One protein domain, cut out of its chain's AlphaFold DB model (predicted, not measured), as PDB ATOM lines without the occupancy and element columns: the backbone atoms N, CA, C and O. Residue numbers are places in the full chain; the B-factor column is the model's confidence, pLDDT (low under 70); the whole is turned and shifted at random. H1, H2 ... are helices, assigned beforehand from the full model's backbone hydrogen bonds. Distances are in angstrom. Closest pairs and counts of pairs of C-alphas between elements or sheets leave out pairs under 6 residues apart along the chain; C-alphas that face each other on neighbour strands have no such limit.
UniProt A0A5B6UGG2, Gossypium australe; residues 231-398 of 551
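AT A GLANCE: This is residues 231 to 398 of the 551 residues of a protein of Gossypium australe (UniProt A0A5B6UGG2). The longest helix, H5, runs loosely alongside a hairpin of two long helices, H3 and H4. H1 spreads from H3 as a V, and the short H2 packs on residues 291 to 295 of H3. The 168 printed residues hold five named helices, in the order H1 to H5, and no named strand: all helix. The whole is loose, with a radius of gyration of the C-alphas of 19.6 A and spans of 60 by 45 by 28 A.

HOW THE PARTS SIT: H5, residues 357 to 396, has a kink of 28 degrees near residue 368. It is near H4, residues 321 to 350, with no pair of C-alphas within 8 A but 18 within 10 A. H3, residues 291 to 317, is the hub and is close to H5 but not clearly touching, the closest C-alphas being Met 296 and Ala 375, 7.9 A apart. H3 and H4 form a helical hairpin and touch at a shallow tilt of 22 degrees, opposite ways, with the C-alphas of Val 304 and Ser 335 closest at 5.3 A. H1, residues 240 to 255, touches H3 with residues 252 to 255 alone, at a steep tilt of 39 degrees, the closest C-alphas being Val 255 and Gly 298, 5.3 A apart. H2, residues 258 to 264, forms a helical hairpin with H3, the C-alphas of Ile 261 and Gly 291 closest at 5.9 A. Every O i to N i+4 pair is within hydrogen-bond range in H1, H2 and H4, against 20 of 23 in H3 and 34 of 36 in H5.

IN THESE COORDINATES: H5 is 54.5 A long and ends at C-alpha 396 (222.455, 222.016, 281.813). H4 measures 43.2 A and H3 38.2 A. H1 begins at C-alpha 240 (227.387, 234.874, 300.473).

THE WHOLE: The printed part has no cut. The link from H2 to H3 is long, 26 residues. Low-confidence residues include 352 to 383 and 385 to 398.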
ATOM      1  N   PHE A 231     238.131 245.802 303.021       77.44
ATOM      2  CA  PHE A 231     237.352 246.993 302.658       77.44
ATOM      3  C   PHE A 231     237.156 247.159 301.145       77.44
ATOM      4  O   PHE A 231     236.135 247.689 300.717       77.44
ATOM      5  N   ALA A 232     238.091 246.670 300.325       77.12
ATOM      6  CA  ALA A 232     237.960 246.666 298.868       77.12
ATOM      7  C   ALA A 232     236.955 245.624 298.330       77.12
ATOM      8  O   ALA A 232     236.707 245.583 297.127       77.12
ATOM      9  N   GLY A 233     236.389 244.755 299.178       69.06
ATOM     10  CA  GLY A 233     235.430 243.726 298.756       69.06
ATOM     11  C   GLY A 233     236.040 242.583 297.932       69.06
ATOM     12  O   GLY A 233     235.312 241.730 297.428       69.06
ATOM     13  N   GLU A 234     237.369 242.518 297.809       68.12
ATOM     14  CA  GLU A 234     238.089 241.491 297.037       68.12
ATOM     15  C   GLU A 234     238.370 240.210 297.844       68.12
ATOM     16  O   GLU A 234     239.096 239.315 297.397       68.12
ATOM     17  N   THR A 235     237.841 240.105 299.065       72.12
ATOM     18  CA  THR A 235     238.025 238.923 299.914       72.12
ATOM     19  C   THR A 235     236.893 237.919 299.781       72.12
ATOM     20  O   THR A 235     235.725 238.253 299.594       72.12
ATOM     21  N   MET A 236     237.252 236.652 299.991       67.31
ATOM     22  CA  MET A 236     236.325 235.522 300.062       67.31
ATOM     23  C   MET A 236     235.182 235.732 301.081       67.31
ATOM     24  O   MET A 236     234.091 235.208 300.890       67.31
ATOM     25  N   PHE A 237     235.387 236.558 302.114       72.94
ATOM     26  CA  PHE A 237     234.386 236.857 303.146       72.94
ATOM     27  C   PHE A 237     233.165 237.645 302.649       72.94
ATOM     28  O   PHE A 237     232.131 237.618 303.308       72.94
ATOM     29  N   HIS A 238     233.239 238.310 301.494       78.19
ATOM     30  CA  HIS A 238     232.095 239.032 300.921       78.19
ATOM     31  C   HIS A 238     231.183 238.131 300.082       78.19
ATOM     32  O   HIS A 238     230.103 238.548 299.668       78.19
ATOM     33  N   ASN A 239     231.598 236.889 299.815       76.38
ATOM     34  CA  ASN A 239     230.814 235.969 299.009       76.38
ATOM     35  C   ASN A 239     229.756 235.259 299.882       76.38
ATOM     36  O   ASN A 239     230.126 234.423 300.712       76.38
ATOM     37  N   PRO A 240     228.443 235.498 299.672       78.81
ATOM     38  CA  PRO A 240     227.387 234.874 300.473       78.81
ATOM     39  C   PRO A 240     227.370 233.344 300.352       78.81
ATOM     40  O   PRO A 240     226.878 232.660 301.245       78.81
ATOM     41  N   ARG A 241     227.949 232.771 299.287       72.56
ATOM     42  CA  ARG A 241     228.054 231.310 299.141       72.56
ATOM     43  C   ARG A 241     229.037 230.674 300.114       72.56
ATOM     44  O   ARG A 241     228.829 229.530 300.501       72.56
ATOM     45  N   ILE A 242     230.096 231.383 300.497       78.12
ATOM     46  CA  ILE A 242     231.075 230.865 301.462       78.12
ATOM     47  C   ILE A 242     230.439 230.816 302.849       78.12
ATOM     48  O   ILE A 242     230.563 229.809 303.539       78.12
ATOM     49  N   TRP A 243     229.652 231.834 303.196       83.81
ATOM     50  CA  TRP A 243     228.823 231.820 304.401       83.81
ATOM     51  C   TRP A 243     227.747 230.739 304.364       83.81
ATOM     52  O   TRP A 243     227.555 230.056 305.362       83.81
ATOM     53  N   LEU A 244     227.107 230.513 303.213       82.50
ATOM     54  CA  LEU A 244     226.161 229.408 303.043       82.50
ATOM     55  C   LEU A 244     226.837 228.044 303.258       82.50
ATOM     56  O   LEU A 244     226.311 227.206 303.983       82.50
ATOM     57  N   SER A 245     228.021 227.828 302.675       79.75
ATOM     58  CA  SER A 245     228.797 226.597 302.868       79.75
ATOM     59  C   SER A 245     229.232 226.423 304.325       79.75
ATOM     60  O   SER A 245     229.138 225.322 304.862       79.75
ATOM     61  N   GLY A 246     229.681 227.502 304.972       82.50
ATOM     62  CA  GLY A 246     230.036 227.499 306.389       82.50
ATOM     63  C   GLY A 246     228.834 227.194 307.285       82.50
ATOM     64  O   GLY A 246     228.947 226.393 308.206       82.50
ATOM     65  N   ALA A 247     227.664 227.754 306.979       88.00
ATOM     66  CA  ALA A 247     226.431 227.487 307.714       88.00
ATOM     67  C   ALA A 247     225.985 226.023 307.580       88.00
ATOM     68  O   ALA A 247     225.642 225.404 308.582       88.00
ATOM     69  N   ILE A 248     226.046 225.444 306.374       86.19
ATOM     70  CA  ILE A 248     225.753 224.016 306.153       86.19
ATOM     71  C   ILE A 248     226.741 223.137 306.929       86.19
ATOM     72  O   ILE A 248     226.333 222.153 307.538       86.19
ATOM     73  N   PHE A 249     228.025 223.501 306.946       85.38
ATOM     74  CA  PHE A 249     229.044 222.784 307.711       85.38
ATOM     75  C   PHE A 249     228.751 222.812 309.218       85.38
ATOM     76  O   PHE A 249     228.743 221.765 309.862       85.38
ATOM     77  N   VAL A 250     228.443 223.985 309.776       88.75
ATOM     78  CA  VAL A 250     228.072 224.124 311.195       88.75
ATOM     79  C   VAL A 250     226.790 223.349 311.510       88.75
ATOM     80  O   VAL A 250     226.724 222.664 312.528       88.75
ATOM     81  N   TYR A 251     225.791 223.400 310.625       88.62
ATOM     82  CA  TYR A 251     224.559 222.625 310.764       88.62
ATOM     83  C   TYR A 251     224.834 221.115 310.788       88.62
ATOM     84  O   TYR A 251     224.368 220.436 311.699       88.62
ATOM     85  N   PHE A 252     225.640 220.604 309.853       87.88
ATOM     86  CA  PHE A 252     226.037 219.193 309.815       87.88
ATOM     87  C   PHE A 252     226.720 218.767 311.119       87.88
ATOM     88  O   PHE A 252     226.310 217.776 311.718       87.88
ATOM     89  N   PHE A 253     227.701 219.541 311.597       86.94
ATOM     90  CA  PHE A 253     228.404 219.258 312.855       86.94
ATOM     91  C   PHE A 253     227.477 219.279 314.076       86.94
ATOM     92  O   PHE A 253     227.665 218.506 315.016       86.94
ATOM     93  N   SER A 254     226.475 220.160 314.071       88.50
ATOM     94  CA  SER A 254     225.471 220.233 315.130       88.50
ATOM     95  C   SER A 254     224.569 218.994 315.129       88.50
ATOM     96  O   SER A 254     224.429 218.320 316.150       88.50
ATOM     97  N   VAL A 255     224.017 218.635 313.966       88.94
ATOM     98  CA  VAL A 255     223.066 217.519 313.816       88.94
ATOM     99  C   VAL A 255     223.737 216.151 313.970       88.94
ATOM    100  O   VAL A 255     223.108 215.217 314.456       88.94
ATOM    101  N   SER A 256     225.017 216.016 313.616       88.88
ATOM    102  CA  SER A 256     225.759 214.757 313.751       88.88
ATOM    103  C   SER A 256     226.139 214.393 315.191       88.88
ATOM    104  O   SER A 256     226.776 213.365 315.415       88.88
ATOM    105  N   GLY A 257     225.825 215.243 316.174       87.19
ATOM    106  CA  GLY A 257     226.217 215.020 317.565       87.19
ATOM    107  C   GLY A 257     227.716 215.217 317.823       87.19
ATOM    108  O   GLY A 257     228.228 214.723 318.828       87.19
ATOM    109  N   ALA A 258     228.434 215.963 316.968       86.38
ATOM    110  CA  ALA A 258     229.871 216.221 317.137       86.38
ATOM    111  C   ALA A 258     230.198 216.849 318.501       86.38
ATOM    112  O   ALA A 258     231.222 216.539 319.106       86.38
ATOM    113  N   MET A 259     229.294 217.679 319.028       86.94
ATOM    114  CA  MET A 259     229.421 218.250 320.368       86.94
ATOM    115  C   MET A 259     229.480 217.168 321.457       86.94
ATOM    116  O   MET A 259     230.341 217.227 322.334       86.94
ATOM    117  N   HIS A 260     228.614 216.152 321.386       84.62
ATOM    118  CA  HIS A 260     228.616 215.032 322.329       84.62
ATOM    119  C   HIS A 260     229.933 214.249 322.260       84.62
ATOM    120  O   HIS A 260     230.522 213.927 323.293       84.62
ATOM    121  N   ILE A 261     230.418 214.011 321.038       84.81
ATOM    122  CA  ILE A 261     231.662 213.284 320.760       84.81
ATOM    123  C   ILE A 261     232.867 214.022 321.363       84.81
ATOM    124  O   ILE A 261     233.678 213.411 322.060       84.81
ATOM    125  N   ILE A 262     232.959 215.343 321.156       84.94
ATOM    126  CA  ILE A 262     234.081 216.168 321.631       84.94
ATOM    127  C   ILE A 262     234.092 216.284 323.161       84.94
ATOM    128  O   ILE A 262     235.156 216.135 323.766       84.94
ATOM    129  N   ILE A 263     232.933 216.538 323.785       86.69
ATOM    130  CA  ILE A 263     232.832 216.747 325.240       86.69
ATOM    131  C   ILE A 263     233.158 215.464 326.002       86.69
ATOM    132  O   ILE A 263     233.900 215.501 326.979       86.69
ATOM    133  N   ARG A 264     232.623 214.324 325.554       84.44
ATOM    134  CA  ARG A 264     232.791 213.039 326.248       84.44
ATOM    135  C   ARG A 264     233.996 212.232 325.773       84.44
ATOM    136  O   ARG A 264     234.199 211.131 326.269       84.44
ATOM    137  N   LYS A 265     234.781 212.766 324.826       83.88
ATOM    138  CA  LYS A 265     235.943 212.091 324.224       83.88
ATOM    139  C   LYS A 265     235.594 210.684 323.715       83.88
ATOM    140  O   LYS A 265     236.352 209.739 323.916       83.88
ATOM    141  N   MET A 266     234.438 210.554 323.060       84.06
ATOM    142  CA  MET A 266     233.986 209.266 322.524       84.06
ATOM    143  C   MET A 266     234.894 208.823 321.364       84.06
ATOM    144  O   MET A 266     235.234 209.655 320.514       84.06
ATOM    145  N   PRO A 267     235.280 207.537 321.286       83.44
ATOM    146  CA  PRO A 267     236.068 207.028 320.172       83.44
ATOM    147  C   PRO A 267     235.266 207.065 318.860       83.44
ATOM    148  O   PRO A 267     234.035 206.971 318.845       83.44
ATOM    149  N   MET A 268     235.966 207.206 317.731       79.25
ATOM    150  CA  MET A 268     235.326 207.257 316.407       79.25
ATOM    151  C   MET A 268     234.716 205.912 316.006       79.25
ATOM    152  O   MET A 268     233.656 205.879 315.387       79.25
ATOM    153  N   PHE A 269     235.379 204.823 316.377       82.06
ATOM    154  CA  PHE A 269     234.989 203.439 316.145       82.06
ATOM    155  C   PHE A 269     235.582 202.577 317.263       82.06
ATOM    156  O   PHE A 269     236.510 203.005 317.953       82.06
ATOM    157  N   LEU A 270     235.055 201.371 317.438       78.88
ATOM    158  CA  LEU A 270     235.603 200.376 318.356       78.88
ATOM    159  C   LEU A 270     236.194 199.217 317.558       78.88
ATOM    160  O   LEU A 270     235.746 198.935 316.450       78.88
ATOM    161  N   MET A 271     237.208 198.555 318.106       75.62
ATOM    162  CA  MET A 271     237.700 197.288 317.561       75.62
ATOM    163  C   MET A 271     236.958 196.149 318.256       75.62
ATOM    164  O   MET A 271     236.717 196.225 319.464       75.62
ATOM    165  N   ASP A 272     236.558 195.132 317.494       69.38
ATOM    166  CA  ASP A 272     235.911 193.950 318.058       69.38
ATOM    167  C   ASP A 272     236.889 193.219 318.993       69.38
ATOM    168  O   ASP A 272     238.087 193.123 318.718       69.38
ATOM    169  N   ARG A 273     236.385 192.740 320.135       67.69
ATOM    170  CA  ARG A 273     237.216 192.098 321.167       67.69
ATOM    171  C   ARG A 273     237.662 190.699 320.738       67.69
ATOM    172  O   ARG A 273     238.693 190.232 321.211       67.69
ATOM    173  N   GLU A 274     236.892 190.054 319.866       68.88
ATOM    174  CA  GLU A 274     237.186 188.717 319.339       68.88
ATOM    175  C   GLU A 274     238.043 188.774 318.062       68.88
ATOM    176  O   GLU A 274     238.938 187.949 317.905       68.88
ATOM    177  N   ASP A 275     237.856 189.799 317.216       66.31
ATOM    178  CA  ASP A 275     238.571 189.976 315.944       66.31
ATOM    179  C   ASP A 275     239.164 191.399 315.802       66.31
ATOM    180  O   ASP A 275     238.457 192.328 315.397       66.31
ATOM    181  N   PRO A 276     240.481 191.599 316.016       67.06
ATOM    182  CA  PRO A 276     241.106 192.927 315.975       67.06
ATOM    183  C   PRO A 276     241.034 193.625 314.608       67.06
ATOM    184  O   PRO A 276     241.188 194.839 314.529       67.06
ATOM    185  N   ASN A 277     240.803 192.888 313.517       65.69
ATOM    186  CA  ASN A 277     240.652 193.462 312.173       65.69
ATOM    187  C   ASN A 277     239.238 193.993 311.892       65.69
ATOM    188  O   ASN A 277     239.011 194.621 310.856       65.69
ATOM    189  N   LYS A 278     238.275 193.735 312.779       64.69
ATOM    190  CA  LYS A 278     236.878 194.104 312.579       64.69
ATOM    191  C   LYS A 278     236.571 195.394 313.330       64.69
ATOM    192  O   LYS A 278     236.626 195.462 314.555       64.69
ATOM    193  N   LEU A 279     236.246 196.433 312.564       72.69
ATOM    194  CA  LEU A 279     235.888 197.747 313.090       72.69
ATOM    195  C   LEU A 279     234.371 197.838 313.275       72.69
ATOM    196  O   LEU A 279     233.596 197.632 312.342       72.69
ATOM    197  N   ILE A 280     233.957 198.169 314.491       73.31
ATOM    198  CA  ILE A 280     232.569 198.373 314.884       73.31
ATOM    199  C   ILE A 280     232.288 199.875 314.857       73.31
ATOM    200  O   ILE A 280     232.833 200.650 315.648       73.31
ATOM    201  N   PHE A 281     231.423 200.286 313.932       74.69
ATOM    202  CA  PHE A 281     231.059 201.691 313.728       74.69
ATOM    203  C   PHE A 281     229.784 202.110 314.465       74.69
ATOM    204  O   PHE A 281     229.621 203.295 314.735       74.69
ATOM    205  N   PHE A 282     228.919 201.153 314.819       75.88
ATOM    206  CA  PHE A 282     227.679 201.372 315.568       75.88
ATOM    207  C   PHE A 282     227.649 200.500 316.818       75.88
ATOM    208  O   PHE A 282     227.986 199.317 316.762       75.88
ATOM    209  N   TYR A 283     227.213 201.082 317.934       77.31
ATOM    210  CA  TYR A 283     227.131 200.400 319.221       77.31
ATOM    211  C   TYR A 283     225.669 200.223 319.655       77.31
ATOM    212  O   TYR A 283     224.885 201.173 319.611       77.31
ATOM    213  N   ARG A 284     225.296 199.012 320.089       71.62
ATOM    214  CA  ARG A 284     223.933 198.704 320.547       71.62
ATOM    215  C   ARG A 284     223.767 199.166 321.997       71.62
ATOM    216  O   ARG A 284     224.480 198.704 322.885       71.62
ATOM    217  N   GLY A 285     222.833 200.084 322.230       74.31
ATOM    218  CA  GLY A 285     222.550 200.655 323.547       74.31
ATOM    219  C   GLY A 285     222.417 202.177 323.525       74.31
ATOM    220  O   GLY A 285     223.026 202.876 322.720       74.31
ATOM    221  N   THR A 286     221.616 202.707 324.447       72.12
ATOM    222  CA  THR A 286     221.292 204.142 324.532       72.12
ATOM    223  C   THR A 286     222.345 204.966 325.281       72.12
ATOM    224  O   THR A 286     222.327 206.193 325.215       72.12
ATOM    225  N   GLY A 287     223.274 204.311 325.987       72.88
ATOM    226  CA  GLY A 287     224.260 204.971 326.851       72.88
ATOM    227  C   GLY A 287     225.526 205.474 326.147       72.88
ATOM    228  O   GLY A 287     226.228 206.314 326.709       72.88
ATOM    229  N   ILE A 288     225.826 204.980 324.938       80.06
ATOM    230  CA  ILE A 288     227.054 205.303 324.191       80.06
ATOM    231  C   ILE A 288     226.705 205.634 322.733       80.06
ATOM    232  O   ILE A 288     225.860 204.991 322.108       80.06
ATOM    233  N   GLN A 289     227.365 206.650 322.181       82.38
ATOM    234  CA  GLN A 289     227.273 207.020 320.771       82.38
ATOM    235  C   GLN A 289     228.681 207.199 320.211       82.38
ATOM    236  O   GLN A 289     229.448 208.024 320.711       82.38
ATOM    237  N   LEU A 290     229.015 206.412 319.186       85.38
ATOM    238  CA  LEU A 290     230.323 206.479 318.540       85.38
ATOM    239  C   LEU A 290     230.405 207.664 317.577       85.38
ATOM    240  O   LEU A 290     229.397 208.149 317.053       85.38
ATOM    241  N   GLY A 291     231.634 208.122 317.332       83.62
ATOM    242  CA  GLY A 291     231.879 209.273 316.470       83.62
ATOM    243  C   GLY A 291     231.381 209.078 315.038       83.62
ATOM    244  O   GLY A 291     230.651 209.918 314.508       83.62
ATOM    245  N   LEU A 292     231.741 207.949 314.415       83.00
ATOM    246  CA  LEU A 292     231.365 207.665 313.031       83.00
ATOM    247  C   LEU A 292     229.860 207.418 312.880       83.00
ATOM    248  O   LEU A 292     229.263 207.900 311.924       83.00
ATOM    249  N   GLU A 293     229.239 206.747 313.849       84.50
ATOM    250  CA  GLU A 293     227.785 206.577 313.930       84.50
ATOM    251  C   GLU A 293     227.055 207.930 313.881       84.50
ATOM    252  O   GLU A 293     226.164 208.127 313.051       84.50
ATOM    253  N   GLY A 294     227.474 208.896 314.709       86.44
ATOM    254  CA  GLY A 294     226.900 210.244 314.715       86.44
ATOM    255  C   GLY A 294     227.058 210.966 313.374       86.44
ATOM    256  O   GLY A 294     226.099 211.549 312.862       86.44
ATOM    257  N   PHE A 295     228.235 210.881 312.749       86.69
ATOM    258  CA  PHE A 295     228.473 211.480 311.432       86.69
ATOM    259  C   PHE A 295     227.683 210.818 310.303       86.69
ATOM    260  O   PHE A 295     227.170 211.530 309.441       86.69
ATOM    261  N   MET A 296     227.531 209.493 310.310       85.00
ATOM    262  CA  MET A 296     226.741 208.780 309.304       85.00
ATOM    263  C   MET A 296     225.257 209.145 309.392       85.00
ATOM    264  O   MET A 296     224.641 209.471 308.376       85.00
ATOM    265  N   VAL A 297     224.691 209.173 310.601       86.75
ATOM    266  CA  VAL A 297     223.294 209.579 310.812       86.75
ATOM    267  C   VAL A 297     223.104 211.071 310.502       86.75
ATOM    268  O   VAL A 297     222.179 211.446 309.779       86.75
ATOM    269  N   GLY A 298     224.019 211.934 310.953       88.50
ATOM    270  CA  GLY A 298     224.009 213.368 310.638       88.50
ATOM    271  C   GLY A 298     224.094 213.659 309.136       88.50
ATOM    272  O   GLY A 298     223.454 214.591 308.638       88.50
ATOM    273  N   PHE A 299     224.827 212.832 308.387       86.88
ATOM    274  CA  PHE A 299     224.900 212.917 306.931       86.88
ATOM    275  C   PHE A 299     223.549 212.599 306.275       86.88
ATOM    276  O   PHE A 299     223.107 213.352 305.405       86.88
ATOM    277  N   LEU A 300     222.854 211.549 306.730       86.56
ATOM    278  CA  LEU A 300     221.510 211.203 306.248       86.56
ATOM    279  C   LEU A 300     220.489 212.321 306.516       86.56
ATOM    280  O   LEU A 300     219.654 212.607 305.662       86.56
ATOM    281  N   TYR A 301     220.564 213.019 307.649       89.31
ATOM    282  CA  TYR A 301     219.705 214.187 307.879       89.31
ATOM    283  C   TYR A 301     220.051 215.357 306.952       89.31
ATOM    284  O   TYR A 301     219.169 215.985 306.358       89.31
ATOM    285  N   THR A 302     221.344 215.627 306.782       88.94
ATOM    286  CA  THR A 302     221.822 216.742 305.958       88.94
ATOM    287  C   THR A 302     221.483 216.536 304.482       88.94
ATOM    288  O   THR A 302     221.098 217.493 303.809       88.94
ATOM    289  N   ILE A 303     221.548 215.301 303.968       87.31
ATOM    290  CA  ILE A 303     221.216 215.013 302.568       87.31
ATOM    291  C   ILE A 303     219.735 215.257 302.274       87.31
ATOM    292  O   ILE A 303     219.417 215.861 301.254       87.31
ATOM    293  N   VAL A 304     218.836 214.878 303.188       90.31
ATOM    294  CA  VAL A 304     217.394 215.142 303.056       90.31
ATOM    295  C   VAL A 304     217.126 216.649 303.052       90.31
ATOM    296  O   VAL A 304     216.390 217.139 302.194       90.31
ATOM    297  N   GLY A 305     217.769 217.399 303.955       89.00
ATOM    298  CA  GLY A 305     217.659 218.859 304.005       89.00
ATOM    299  C   GLY A 305     218.167 219.545 302.731       89.00
ATOM    300  O   GLY A 305     217.494 220.419 302.179       89.00
ATOM    301  N   LEU A 306     219.320 219.115 302.210       86.56
ATOM    302  CA  LEU A 306     219.881 219.639 300.961       86.56
ATOM    303  C   LEU A 306     219.013 219.295 299.750       86.56
ATOM    304  O   LEU A 306     218.784 220.154 298.903       86.56
ATOM    305  N   LEU A 307     218.498 218.068 299.670       87.69
ATOM    306  CA  LEU A 307     217.597 217.642 298.601       87.69
ATOM    307  C   LEU A 307     216.311 218.471 298.585       87.69
ATOM    308  O   LEU A 307     215.890 218.917 297.518       87.69
ATOM    309  N   LEU A 308     215.737 218.760 299.756       87.94
ATOM    310  CA  LEU A 308     214.585 219.649 299.864       87.94
ATOM    311  C   LEU A 308     214.904 221.046 299.313       87.94
ATOM    312  O   LEU A 308     214.147 221.564 298.494       87.94
ATOM    313  N   ALA A 309     216.048 221.626 299.694       84.69
ATOM    314  CA  ALA A 309     216.491 222.924 299.181       84.69
ATOM    315  C   ALA A 309     216.740 222.908 297.660       84.69
ATOM    316  O   ALA A 309     216.394 223.858 296.955       84.69
ATOM    317  N   VAL A 310     217.304 221.821 297.122       81.75
ATOM    318  CA  VAL A 310     217.493 221.635 295.676       81.75
ATOM    319  C   VAL A 310     216.144 221.594 294.965       81.75
ATOM    320  O   VAL A 310     215.976 222.273 293.953       81.75
ATOM    321  N   VAL A 311     215.168 220.845 295.481       85.19
ATOM    322  CA  VAL A 311     213.837 220.731 294.869       85.19
ATOM    323  C   VAL A 311     213.100 222.072 294.870       85.19
ATOM    324  O   VAL A 311     212.490 222.416 293.858       85.19
ATOM    325  N   THR A 312     213.177 222.847 295.955       84.88
ATOM    326  CA  THR A 312     212.441 224.115 296.099       84.88
ATOM    327  C   THR A 312     213.108 225.293 295.395       84.88
ATOM    328  O   THR A 312     212.412 226.097 294.778       84.88
ATOM    329  N   HIS A 313     214.438 225.403 295.440       79.38
ATOM    330  CA  HIS A 313     215.145 226.567 294.905       79.38
ATOM    331  C   HIS A 313     215.872 226.313 293.591       79.38
ATOM    332  O   HIS A 313     215.993 227.241 292.808       79.38
ATOM    333  N   ILE A 314     216.368 225.109 293.302       76.62
ATOM    334  CA  ILE A 314     217.191 224.874 292.099       76.62
ATOM    335  C   ILE A 314     216.356 224.236 290.989       76.62
ATOM    336  O   ILE A 314     216.321 224.720 289.856       76.62
ATOM    337  N   LEU A 315     215.634 223.169 291.319       79.31
ATOM    338  CA  LEU A 315     214.877 222.361 290.370       79.31
ATOM    339  C   LEU A 315     213.671 223.113 289.781       79.31
ATOM    340  O   LEU A 315     213.214 222.791 288.684       79.31
ATOM    341  N   VAL A 316     213.189 224.161 290.461       80.94
ATOM    342  CA  VAL A 316     212.122 225.050 289.967       80.94
ATOM    343  C   VAL A 316     212.556 225.847 288.733       80.94
ATOM    344  O   VAL A 316     211.722 226.116 287.869       80.94
ATOM    345  N   TYR A 317     213.849 226.150 288.584       77.25
ATOM    346  CA  TYR A 317     214.369 226.869 287.415       77.25
ATOM    347  C   TYR A 317     214.551 225.977 286.172       77.25
ATOM    348  O   TYR A 317     214.766 226.488 285.065       77.25
ATOM    349  N   VAL A 318     214.450 224.649 286.316       78.12
ATOM    350  CA  VAL A 318     214.584 223.704 285.200       78.12
ATOM    351  C   VAL A 318     213.311 223.726 284.351       78.12
ATOM    352  O   VAL A 318     212.236 223.324 284.792       78.12
ATOM    353  N   LYS A 319     213.443 224.198 283.104       77.44
ATOM    354  CA  LYS A 319     212.324 224.316 282.150       77.44
ATOM    355  C   LYS A 319     211.945 222.988 281.477       77.44
ATOM    356  O   LYS A 319     210.819 222.863 281.011       77.44
ATOM    357  N   ASP A 320     212.857 222.010 281.412       81.06
ATOM    358  CA  ASP A 320     212.550 220.685 280.858       81.06
ATOM    359  C   ASP A 320     211.728 219.864 281.859       81.06
ATOM    360  O   ASP A 320     212.198 219.507 282.942       81.06
ATOM    361  N   LEU A 321     210.492 219.551 281.471       82.19
ATOM    362  CA  LEU A 321     209.551 218.778 282.273       82.19
ATOM    363  C   LEU A 321     210.059 217.360 282.564       82.19
ATOM    364  O   LEU A 321     209.779 216.843 283.645       82.19
ATOM    365  N   LYS A 322     210.815 216.737 281.648       79.06
ATOM    366  CA  LYS A 322     211.356 215.385 281.857       79.06
ATOM    367  C   LYS A 322     212.454 215.406 282.911       79.06
ATOM    368  O   LYS A 322     212.361 214.678 283.896       79.06
ATOM    369  N   THR A 323     213.439 216.290 282.761       77.19
ATOM    370  CA  THR A 323     214.535 216.450 283.730       77.19
ATOM    371  C   THR A 323     214.021 216.889 285.097       77.19
ATOM    372  O   THR A 323     214.444 216.343 286.113       77.19
ATOM    373  N   LYS A 324     213.053 217.814 285.139       78.56
ATOM    374  CA  LYS A 324     212.413 218.247 286.387       78.56
ATOM    375  C   LYS A 324     211.706 217.085 287.091       78.56
ATOM    376  O   LYS A 324     211.885 216.899 288.290       78.56
ATOM    377  N   ARG A 325     210.931 216.278 286.355       81.81
ATOM    378  CA  ARG A 325     210.210 215.119 286.908       81.81
ATOM    379  C   ARG A 325     211.161 214.029 287.399       81.81
ATOM    380  O   ARG A 325     210.958 213.521 288.495       81.81
ATOM    381  N   ILE A 326     212.205 213.715 286.631       82.00
ATOM    382  CA  ILE A 326     213.237 212.747 287.032       82.00
ATOM    383  C   ILE A 326     213.957 213.233 288.294       82.00
ATOM    384  O   ILE A 326     214.095 212.464 289.240       82.00
ATOM    385  N   GLY A 327     214.344 214.511 288.353       80.50
ATOM    386  CA  GLY A 327     214.984 215.096 289.531       80.50
ATOM    387  C   GLY A 327     214.106 215.045 290.787       80.50
ATOM    388  O   GLY A 327     214.599 214.709 291.859       80.50
ATOM    389  N   MET A 328     212.798 215.309 290.660       85.31
ATOM    390  CA  MET A 328     211.858 215.207 291.786       85.31
ATOM    391  C   MET A 328     211.689 213.759 292.253       85.31
ATOM    392  O   MET A 328     211.765 213.498 293.449       85.31
ATOM    393  N   LEU A 329     211.498 212.814 291.325       86.06
ATOM    394  CA  LEU A 329     211.363 211.392 291.657       86.06
ATOM    395  C   LEU A 329     212.625 210.850 292.331       86.06
ATOM    396  O   LEU A 329     212.527 210.142 293.330       86.06
ATOM    397  N   PHE A 330     213.798 211.234 291.830       85.62
ATOM    398  CA  PHE A 330     215.073 210.882 292.439       85.62
ATOM    399  C   PHE A 330     215.194 211.449 293.857       85.62
ATOM    400  O   PHE A 330     215.505 210.708 294.786       85.62
ATOM    401  N   SER A 331     214.878 212.733 294.055       86.88
ATOM    402  CA  SER A 331     214.910 213.349 295.383       86.88
ATOM    403  C   SER A 331     213.959 212.664 296.366       86.88
ATOM    404  O   SER A 331     214.337 212.455 297.512       86.88
ATOM    405  N   ILE A 332     212.746 212.305 295.938       89.50
ATOM    406  CA  ILE A 332     211.776 211.592 296.783       89.50
ATOM    407  C   ILE A 332     212.304 210.202 297.142       89.50
ATOM    408  O   ILE A 332     212.248 209.814 298.306       89.50
ATOM    409  N   PHE A 333     212.843 209.470 296.165       88.00
ATOM    410  CA  PHE A 333     213.400 208.137 296.379       88.00
ATOM    411  C   PHE A 333     214.552 208.157 297.390       88.00
ATOM    412  O   PHE A 333     214.544 207.385 298.348       88.00
ATOM    413  N   VAL A 334     215.511 209.069 297.210       84.88
ATOM    414  CA  VAL A 334     216.661 209.196 298.111       84.88
ATOM    415  C   VAL A 334     216.221 209.624 299.509       84.88
ATOM    416  O   VAL A 334     216.677 209.033 300.486       84.88
ATOM    417  N   SER A 335     215.307 210.592 299.624       89.31
ATOM    418  CA  SER A 335     214.795 211.018 300.928       89.31
ATOM    419  C   SER A 335     214.041 209.898 301.644       89.31
ATOM    420  O   SER A 335     214.251 209.688 302.835       89.31
ATOM    421  N   PHE A 336     213.210 209.136 300.928       88.81
ATOM    422  CA  PHE A 336     212.511 207.982 301.491       88.81
ATOM    423  C   PHE A 336     213.492 206.907 301.973       88.81
ATOM    424  O   PHE A 336     213.353 206.396 303.084       88.81
ATOM    425  N   TRP A 337     214.508 206.594 301.165       87.88
ATOM    426  CA  TRP A 337     215.554 205.648 301.541       87.88
ATOM    427  C   TRP A 337     216.310 206.113 302.792       87.88
ATOM    428  O   TRP A 337     216.431 205.344 303.741       87.88
ATOM    429  N   ALA A 338     216.742 207.375 302.837       85.75
ATOM    430  CA  ALA A 338     217.477 207.932 303.972       85.75
ATOM    431  C   ALA A 338     216.650 207.903 305.268       85.75
ATOM    432  O   ALA A 338     217.141 207.442 306.296       85.75
ATOM    433  N   VAL A 339     215.378 208.317 305.218       88.06
ATOM    434  CA  VAL A 339     214.476 208.281 306.384       88.06
ATOM    435  C   VAL A 339     214.244 206.846 306.857       88.06
ATOM    436  O   VAL A 339     214.314 206.581 308.055       88.06
ATOM    437  N   LYS A 340     214.029 205.900 305.934       85.19
ATOM    438  CA  LYS A 340     213.879 204.481 306.281       85.19
ATOM    439  C   LYS A 340     215.123 203.937 306.991       85.19
ATOM    440  O   LYS A 340     214.976 203.193 307.955       85.19
ATOM    441  N   GLN A 341     216.322 204.312 306.537       83.44
ATOM    442  CA  GLN A 341     217.573 203.899 307.180       83.44
ATOM    443  C   GLN A 341     217.710 204.474 308.589       83.44
ATOM    444  O   GLN A 341     218.042 203.741 309.510       83.44
ATOM    445  N   VAL A 342     217.395 205.757 308.779       86.50
ATOM    446  CA  VAL A 342     217.434 206.387 310.106       86.50
ATOM    447  C   VAL A 342     216.478 205.690 311.078       86.50
ATOM    448  O   VAL A 342     216.892 205.342 312.178       86.50
ATOM    449  N   ILE A 343     215.234 205.424 310.665       85.69
ATOM    450  CA  ILE A 343     214.243 204.720 311.501       85.69
ATOM    451  C   ILE A 343     214.717 203.300 311.840       85.69
ATOM    452  O   ILE A 343     214.554 202.838 312.966       85.69
ATOM    453  N   PHE A 344     215.303 202.595 310.871       82.81
ATOM    454  CA  PHE A 344     215.845 201.259 311.099       82.81
ATOM    455  C   PHE A 344     216.985 201.271 312.127       82.81
ATOM    456  O   PHE A 344     216.960 200.483 313.072       82.81
ATOM    457  N   LEU A 345     217.948 202.184 311.968       81.25
ATOM    458  CA  LEU A 345     219.087 202.333 312.875       81.25
ATOM    459  C   LEU A 345     218.639 202.721 314.292       81.25
ATOM    460  O   LEU A 345     219.165 202.178 315.262       81.25
ATOM    461  N   ASP A 346     217.645 203.601 314.417       83.38
ATOM    462  CA  ASP A 346     217.090 204.016 315.709       83.38
ATOM    463  C   ASP A 346     216.387 202.859 316.436       83.38
ATOM    464  O   ASP A 346     216.692 202.570 317.596       83.38
ATOM    465  N   ASN A 347     215.523 202.114 315.737       82.81
ATOM    466  CA  ASN A 347     214.845 200.933 316.288       82.81
ATOM    467  C   ASN A 347     215.832 199.832 316.704       82.81
ATOM    468  O   ASN A 347     215.640 199.158 317.719       82.81
ATOM    469  N   TRP A 348     216.898 199.640 315.921       78.62
ATOM    470  CA  TRP A 348     217.961 198.696 316.251       78.62
ATOM    471  C   TRP A 348     218.740 199.133 317.498       78.62
ATOM    472  O   TRP A 348     219.000 198.315 318.386       78.62
ATOM    473  N   LYS A 349     219.056 200.430 317.610       78.44
ATOM    474  CA  LYS A 349     219.814 200.990 318.734       78.44
ATOM    475  C   LYS A 349     219.032 200.996 320.047       78.44
ATOM    476  O   LYS A 349     219.606 200.701 321.095       78.44
ATOM    477  N   THR A 350     217.742 201.322 319.994       78.25
ATOM    478  CA  THR A 350     216.830 201.345 321.155       78.25
ATOM    479  C   THR A 350     216.380 199.951 321.592       78.25
ATOM    480  O   THR A 350     215.876 199.791 322.700       78.25
ATOM    481  N   GLY A 351     216.598 198.927 320.760       70.00
ATOM    482  CA  GLY A 351     216.235 197.549 321.083       70.00
ATOM    483  C   GLY A 351     214.730 197.278 321.017       70.00
ATOM    484  O   GLY A 351     214.283 196.255 321.526       70.00
ATOM    485  N   SER A 352     213.941 198.151 320.378       59.91
ATOM    486  CA  SER A 352     212.495 197.944 320.185       59.91
ATOM    487  C   SER A 352     212.153 196.817 319.196       59.91
ATOM    488  O   SER A 352     210.986 196.460 319.053       59.91
ATOM    489  N   LEU A 353     213.152 196.211 318.546       56.88
ATOM    490  CA  LEU A 353     213.036 194.892 317.915       56.88
ATOM    491  C   LEU A 353     213.079 193.821 319.018       56.88
ATOM    492  O   LEU A 353     214.142 193.326 319.382       56.88
ATOM    493  N   THR A 354     211.924 193.519 319.607       45.88
ATOM    494  CA  THR A 354     211.801 192.585 320.731       45.88
ATOM    495  C   THR A 354     211.935 191.116 320.319       45.88
ATOM    496  O   THR A 354     211.216 190.645 319.441       45.88
ATOM    497  N   THR A 355     212.782 190.412 321.081       41.59
ATOM    498  CA  THR A 355     212.596 189.050 321.624       41.59
ATOM    499  C   THR A 355     212.518 187.880 320.643       41.59
ATOM    500  O   THR A 355     211.458 187.300 320.445       41.59
ATOM    501  N   ASP A 356     213.673 187.448 320.147       41.59
ATOM    502  CA  ASP A 356     213.961 186.019 319.980       41.59
ATOM    503  C   ASP A 356     215.478 185.833 320.117       41.59
ATOM    504  O   ASP A 356     216.252 186.544 319.479       41.59
ATOM    505  N   THR A 357     215.939 184.912 320.962       50.28
ATOM    506  CA  THR A 357     217.380 184.725 321.245       50.28
ATOM    507  C   THR A 357     218.168 184.234 320.024       50.28
ATOM    508  O   THR A 357     219.368 184.483 319.912       50.28
ATOM    509  N   THR A 358     217.492 183.608 319.061       48.72
ATOM    510  CA  THR A 358     218.007 183.313 317.714       48.72
ATOM    511  C   THR A 358     217.976 184.543 316.800       48.72
ATOM    512  O   THR A 358     218.909 184.749 316.022       48.72
ATOM    513  N   CYS A 359     216.968 185.410 316.936       49.38
ATOM    514  CA  CYS A 359     216.885 186.692 316.235       49.38
ATOM    515  C   CYS A 359     217.924 187.703 316.712       49.38
ATOM    516  O   CYS A 359     218.302 188.536 315.909       49.38
ATOM    517  N   ASP A 360     218.437 187.646 317.942       45.94
ATOM    518  CA  ASP A 360     219.470 188.586 318.402       45.94
ATOM    519  C   ASP A 360     220.851 188.304 317.799       45.94
ATOM    520  O   ASP A 360     221.552 189.239 317.412       45.94
ATOM    521  N   VAL A 361     221.236 187.031 317.650       53.75
ATOM    522  CA  VAL A 361     222.472 186.654 316.939       53.75
ATOM    523  C   VAL A 361     222.332 186.983 315.457       53.75
ATOM    524  O   VAL A 361     223.212 187.622 314.884       53.75
ATOM    525  N   VAL A 362     221.194 186.634 314.849       52.22
ATOM    526  CA  VAL A 362     220.899 186.987 313.457       52.22
ATOM    527  C   VAL A 362     220.811 188.503 313.284       52.22
ATOM    528  O   VAL A 362     221.357 188.998 312.316       52.22
ATOM    529  N   ALA A 363     220.238 189.270 314.211       50.50
ATOM    530  CA  ALA A 363     220.142 190.730 314.142       50.50
ATOM    531  C   ALA A 363     221.484 191.417 314.390       50.50
ATOM    532  O   ALA A 363     221.740 192.448 313.784       50.50
ATOM    533  N   ASN A 364     222.358 190.868 315.235       51.59
ATOM    534  CA  ASN A 364     223.715 191.384 315.424       51.59
ATOM    535  C   ASN A 364     224.610 191.055 314.219       51.59
ATOM    536  O   ASN A 364     225.406 191.898 313.812       51.59
ATOM    537  N   VAL A 365     224.446 189.879 313.599       52.16
ATOM    538  CA  VAL A 365     225.099 189.528 312.327       52.16
ATOM    539  C   VAL A 365     224.546 190.386 311.190       52.16
ATOM    540  O   VAL A 365     225.324 190.981 310.461       52.16
ATOM    541  N   VAL A 366     223.225 190.535 311.080       49.38
ATOM    542  CA  VAL A 366     222.532 191.356 310.073       49.38
ATOM    543  C   VAL A 366     222.836 192.842 310.258       49.38
ATOM    544  O   VAL A 366     223.026 193.521 309.261       49.38
ATOM    545  N   ALA A 367     222.999 193.342 311.484       51.47
ATOM    546  CA  ALA A 367     223.407 194.722 311.750       51.47
ATOM    547  C   ALA A 367     224.907 194.954 311.568       51.47
ATOM    548  O   ALA A 367     225.300 195.993 311.054       51.47
ATOM    549  N   GLY A 368     225.762 193.989 311.924       53.06
ATOM    550  CA  GLY A 368     227.173 194.001 311.535       53.06
ATOM    551  C   GLY A 368     227.324 194.007 310.013       53.06
ATOM    552  O   GLY A 368     228.161 194.736 309.481       53.06
ATOM    553  N   VAL A 369     226.438 193.274 309.332       50.59
ATOM    554  CA  VAL A 369     226.305 193.237 307.879       50.59
ATOM    555  C   VAL A 369     225.802 194.562 307.305       50.59
ATOM    556  O   VAL A 369     226.413 195.153 306.419       50.59
ATOM    557  N   GLN A 370     224.758 195.118 307.906       49.81
ATOM    558  CA  GLN A 370     224.192 196.401 307.524       49.81
ATOM    559  C   GLN A 370     225.081 197.582 307.878       49.81
ATOM    560  O   GLN A 370     224.979 198.591 307.209       49.81
ATOM    561  N   ASN A 371     225.985 197.505 308.848       54.47
ATOM    562  CA  ASN A 371     226.914 198.602 309.115       54.47
ATOM    563  C   ASN A 371     227.899 198.785 307.956       54.47
ATOM    564  O   ASN A 371     228.123 199.917 307.519       54.47
ATOM    565  N   TYR A 372     228.442 197.687 307.417       57.47
ATOM    566  CA  TYR A 372     229.291 197.765 306.229       57.47
ATOM    567  C   TYR A 372     228.466 198.060 304.970       57.47
ATOM    568  O   TYR A 372     228.904 198.864 304.150       57.47
ATOM    569  N   ASP A 373     227.262 197.494 304.835       57.47
ATOM    570  CA  ASP A 373     226.397 197.751 303.679       57.47
ATOM    571  C   ASP A 373     225.842 199.174 303.695       57.47
ATOM    572  O   ASP A 373     225.759 199.804 302.655       57.47
ATOM    573  N   VAL A 374     225.506 199.750 304.845       59.06
ATOM    574  CA  VAL A 374     225.061 201.143 304.955       59.06
ATOM    575  C   VAL A 374     226.234 202.069 304.676       59.06
ATOM    576  O   VAL A 374     226.052 203.035 303.944       59.06
ATOM    577  N   ALA A 375     227.447 201.783 305.158       60.09
ATOM    578  CA  ALA A 375     228.633 202.563 304.793       60.09
ATOM    579  C   ALA A 375     228.939 202.479 303.286       60.09
ATOM    580  O   ALA A 375     229.169 203.500 302.638       60.09
ATOM    581  N   ALA A 376     228.859 201.287 302.697       63.59
ATOM    582  CA  ALA A 376     229.066 201.077 301.269       63.59
ATOM    583  C   ALA A 376     227.950 201.708 300.424       63.59
ATOM    584  O   ALA A 376     228.234 202.410 299.460       63.59
ATOM    585  N   VAL A 377     226.682 201.531 300.791       63.00
ATOM    586  CA  VAL A 377     225.525 202.086 300.078       63.00
ATOM    587  C   VAL A 377     225.451 203.597 300.256       63.00
ATOM    588  O   VAL A 377     225.132 204.283 299.293       63.00
ATOM    589  N   THR A 378     225.798 204.155 301.421       59.34
ATOM    590  CA  THR A 378     225.930 205.614 301.583       59.34
ATOM    591  C   THR A 378     227.076 206.157 300.737       59.34
ATOM    592  O   THR A 378     226.875 207.159 300.059       59.34
ATOM    593  N   ALA A 379     228.229 205.486 300.674       65.50
ATOM    594  CA  ALA A 379     229.328 205.877 299.790       65.50
ATOM    595  C   ALA A 379     228.944 205.787 298.302       65.50
ATOM    596  O   ALA A 379     229.158 206.737 297.549       65.50
ATOM    597  N   ILE A 380     228.308 204.693 297.876       69.06
ATOM    598  CA  ILE A 380     227.800 204.512 296.508       69.06
ATOM    599  C   ILE A 380     226.740 205.566 296.199       69.06
ATOM    600  O   ILE A 380     226.764 206.155 295.125       69.06
ATOM    601  N   LEU A 381     225.838 205.861 297.130       62.91
ATOM    602  CA  LEU A 381     224.816 206.885 296.962       62.91
ATOM    603  C   LEU A 381     225.432 208.285 296.873       62.91
ATOM    604  O   LEU A 381     225.003 209.070 296.035       62.91
ATOM    605  N   ILE A 382     226.460 208.593 297.670       65.94
ATOM    606  CA  ILE A 382     227.239 209.833 297.552       65.94
ATOM    607  C   ILE A 382     227.855 209.926 296.161       65.94
ATOM    608  O   ILE A 382     227.743 210.968 295.523       65.94
ATOM    609  N   ILE A 383     228.453 208.841 295.666       69.12
ATOM    610  CA  ILE A 383     229.033 208.787 294.322       69.12
ATOM    611  C   ILE A 383     227.942 208.976 293.268       69.12
ATOM    612  O   ILE A 383     228.113 209.791 292.372       69.12
ATOM    613  N   VAL A 384     226.800 208.299 293.379       70.88
ATOM    614  CA  VAL A 384     225.680 208.424 292.435       70.88
ATOM    615  C   VAL A 384     225.098 209.832 292.455       70.88
ATOM    616  O   VAL A 384     224.826 210.379 291.394       70.88
ATOM    617  N   ILE A 385     224.943 210.457 293.623       63.03
ATOM    618  CA  ILE A 385     224.459 211.837 293.754       63.03
ATOM    619  C   ILE A 385     225.491 212.816 293.210       63.03
ATOM    620  O   ILE A 385     225.126 213.722 292.468       63.03
ATOM    621  N   ALA A 386     226.776 212.629 293.510       66.62
ATOM    622  CA  ALA A 386     227.850 213.445 292.961       66.62
ATOM    623  C   ALA A 386     227.895 213.321 291.433       66.62
ATOM    624  O   ALA A 386     227.893 214.331 290.739       66.62
ATOM    625  N   VAL A 387     227.836 212.103 290.894       67.69
ATOM    626  CA  VAL A 387     227.770 211.837 289.453       67.69
ATOM    627  C   VAL A 387     226.495 212.427 288.853       67.69
ATOM    628  O   VAL A 387     226.566 213.063 287.808       67.69
ATOM    629  N   ALA A 388     225.339 212.303 289.502       69.81
ATOM    630  CA  ALA A 388     224.083 212.891 289.040       69.81
ATOM    631  C   ALA A 388     224.147 214.426 289.020       69.81
ATOM    632  O   ALA A 388     223.730 215.044 288.048       69.81
ATOM    633  N   LEU A 389     224.718 215.059 290.048       60.78
ATOM    634  CA  LEU A 389     224.901 216.511 290.115       60.78
ATOM    635  C   LEU A 389     225.917 217.003 289.082       60.78
ATOM    636  O   LEU A 389     225.679 218.012 288.423       60.78
ATOM    637  N   VAL A 390     227.021 216.277 288.903       64.75
ATOM    638  CA  VAL A 390     228.059 216.585 287.914       64.75
ATOM    639  C   VAL A 390     227.508 216.424 286.499       64.75
ATOM    640  O   VAL A 390     227.649 217.326 285.677       64.75
ATOM    641  N   THR A 391     226.813 215.324 286.206       66.81
ATOM    642  CA  THR A 391     226.171 215.104 284.900       66.81
ATOM    643  C   THR A 391     225.057 216.117 284.647       66.81
ATOM    644  O   THR A 391     224.978 216.663 283.547       66.81
ATOM    645  N   LEU A 392     224.240 216.460 285.648       62.78
ATOM    646  CA  LEU A 392     223.235 217.520 285.544       62.78
ATOM    647  C   LEU A 392     223.887 218.886 285.283       62.78
ATOM    648  O   LEU A 392     223.411 219.638 284.434       62.78
ATOM    649  N   ALA A 393     225.005 219.197 285.941       60.09
ATOM    650  CA  ALA A 393     225.759 220.419 285.688       60.09
ATOM    651  C   ALA A 393     226.317 220.448 284.254       60.09
ATOM    652  O   ALA A 393     226.084 221.411 283.524       60.09
ATOM    653  N   PHE A 394     226.977 219.380 283.800       58.72
ATOM    654  CA  PHE A 394     227.522 219.313 282.441       58.72
ATOM    655  C   PHE A 394     226.441 219.310 281.353       58.72
ATOM    656  O   PHE A 394     226.673 219.828 280.262       58.72
ATOM    657  N   THR A 395     225.254 218.766 281.626       63.34
ATOM    658  CA  THR A 395     224.143 218.744 280.660       63.34
ATOM    659  C   THR A 395     223.375 220.064 280.613       63.34
ATOM    660  O   THR A 395     223.023 220.516 279.521       63.34
ATOM    661  N   LEU A 396     223.153 220.727 281.753       65.12
ATOM    662  CA  LEU A 396     222.455 222.016 281.813       65.12
ATOM    663  C   LEU A 396     223.335 223.197 281.382       65.12
ATOM    664  O   LEU A 396     222.839 224.100 280.705       65.12
ATOM    665  N   PHE A 397     224.625 223.196 281.739       63.91
ATOM    666  CA  PHE A 397     225.561 224.289 281.432       63.91
ATOM    667  C   PHE A 397     226.366 224.075 280.153       63.91
ATOM    668  O   PHE A 397     227.284 224.849 279.882       63.91
ATOM    669  N   LYS A 398     226.019 223.072 279.337       69.50
ATOM    670  CA  LYS A 398     226.642 222.906 278.023       69.50
ATOM    671  C   LYS A 398     226.426 224.181 277.188       69.50
ATOM    672  O   LYS A 398     225.264 224.520 276.931       69.50
TER     673      LYS A 398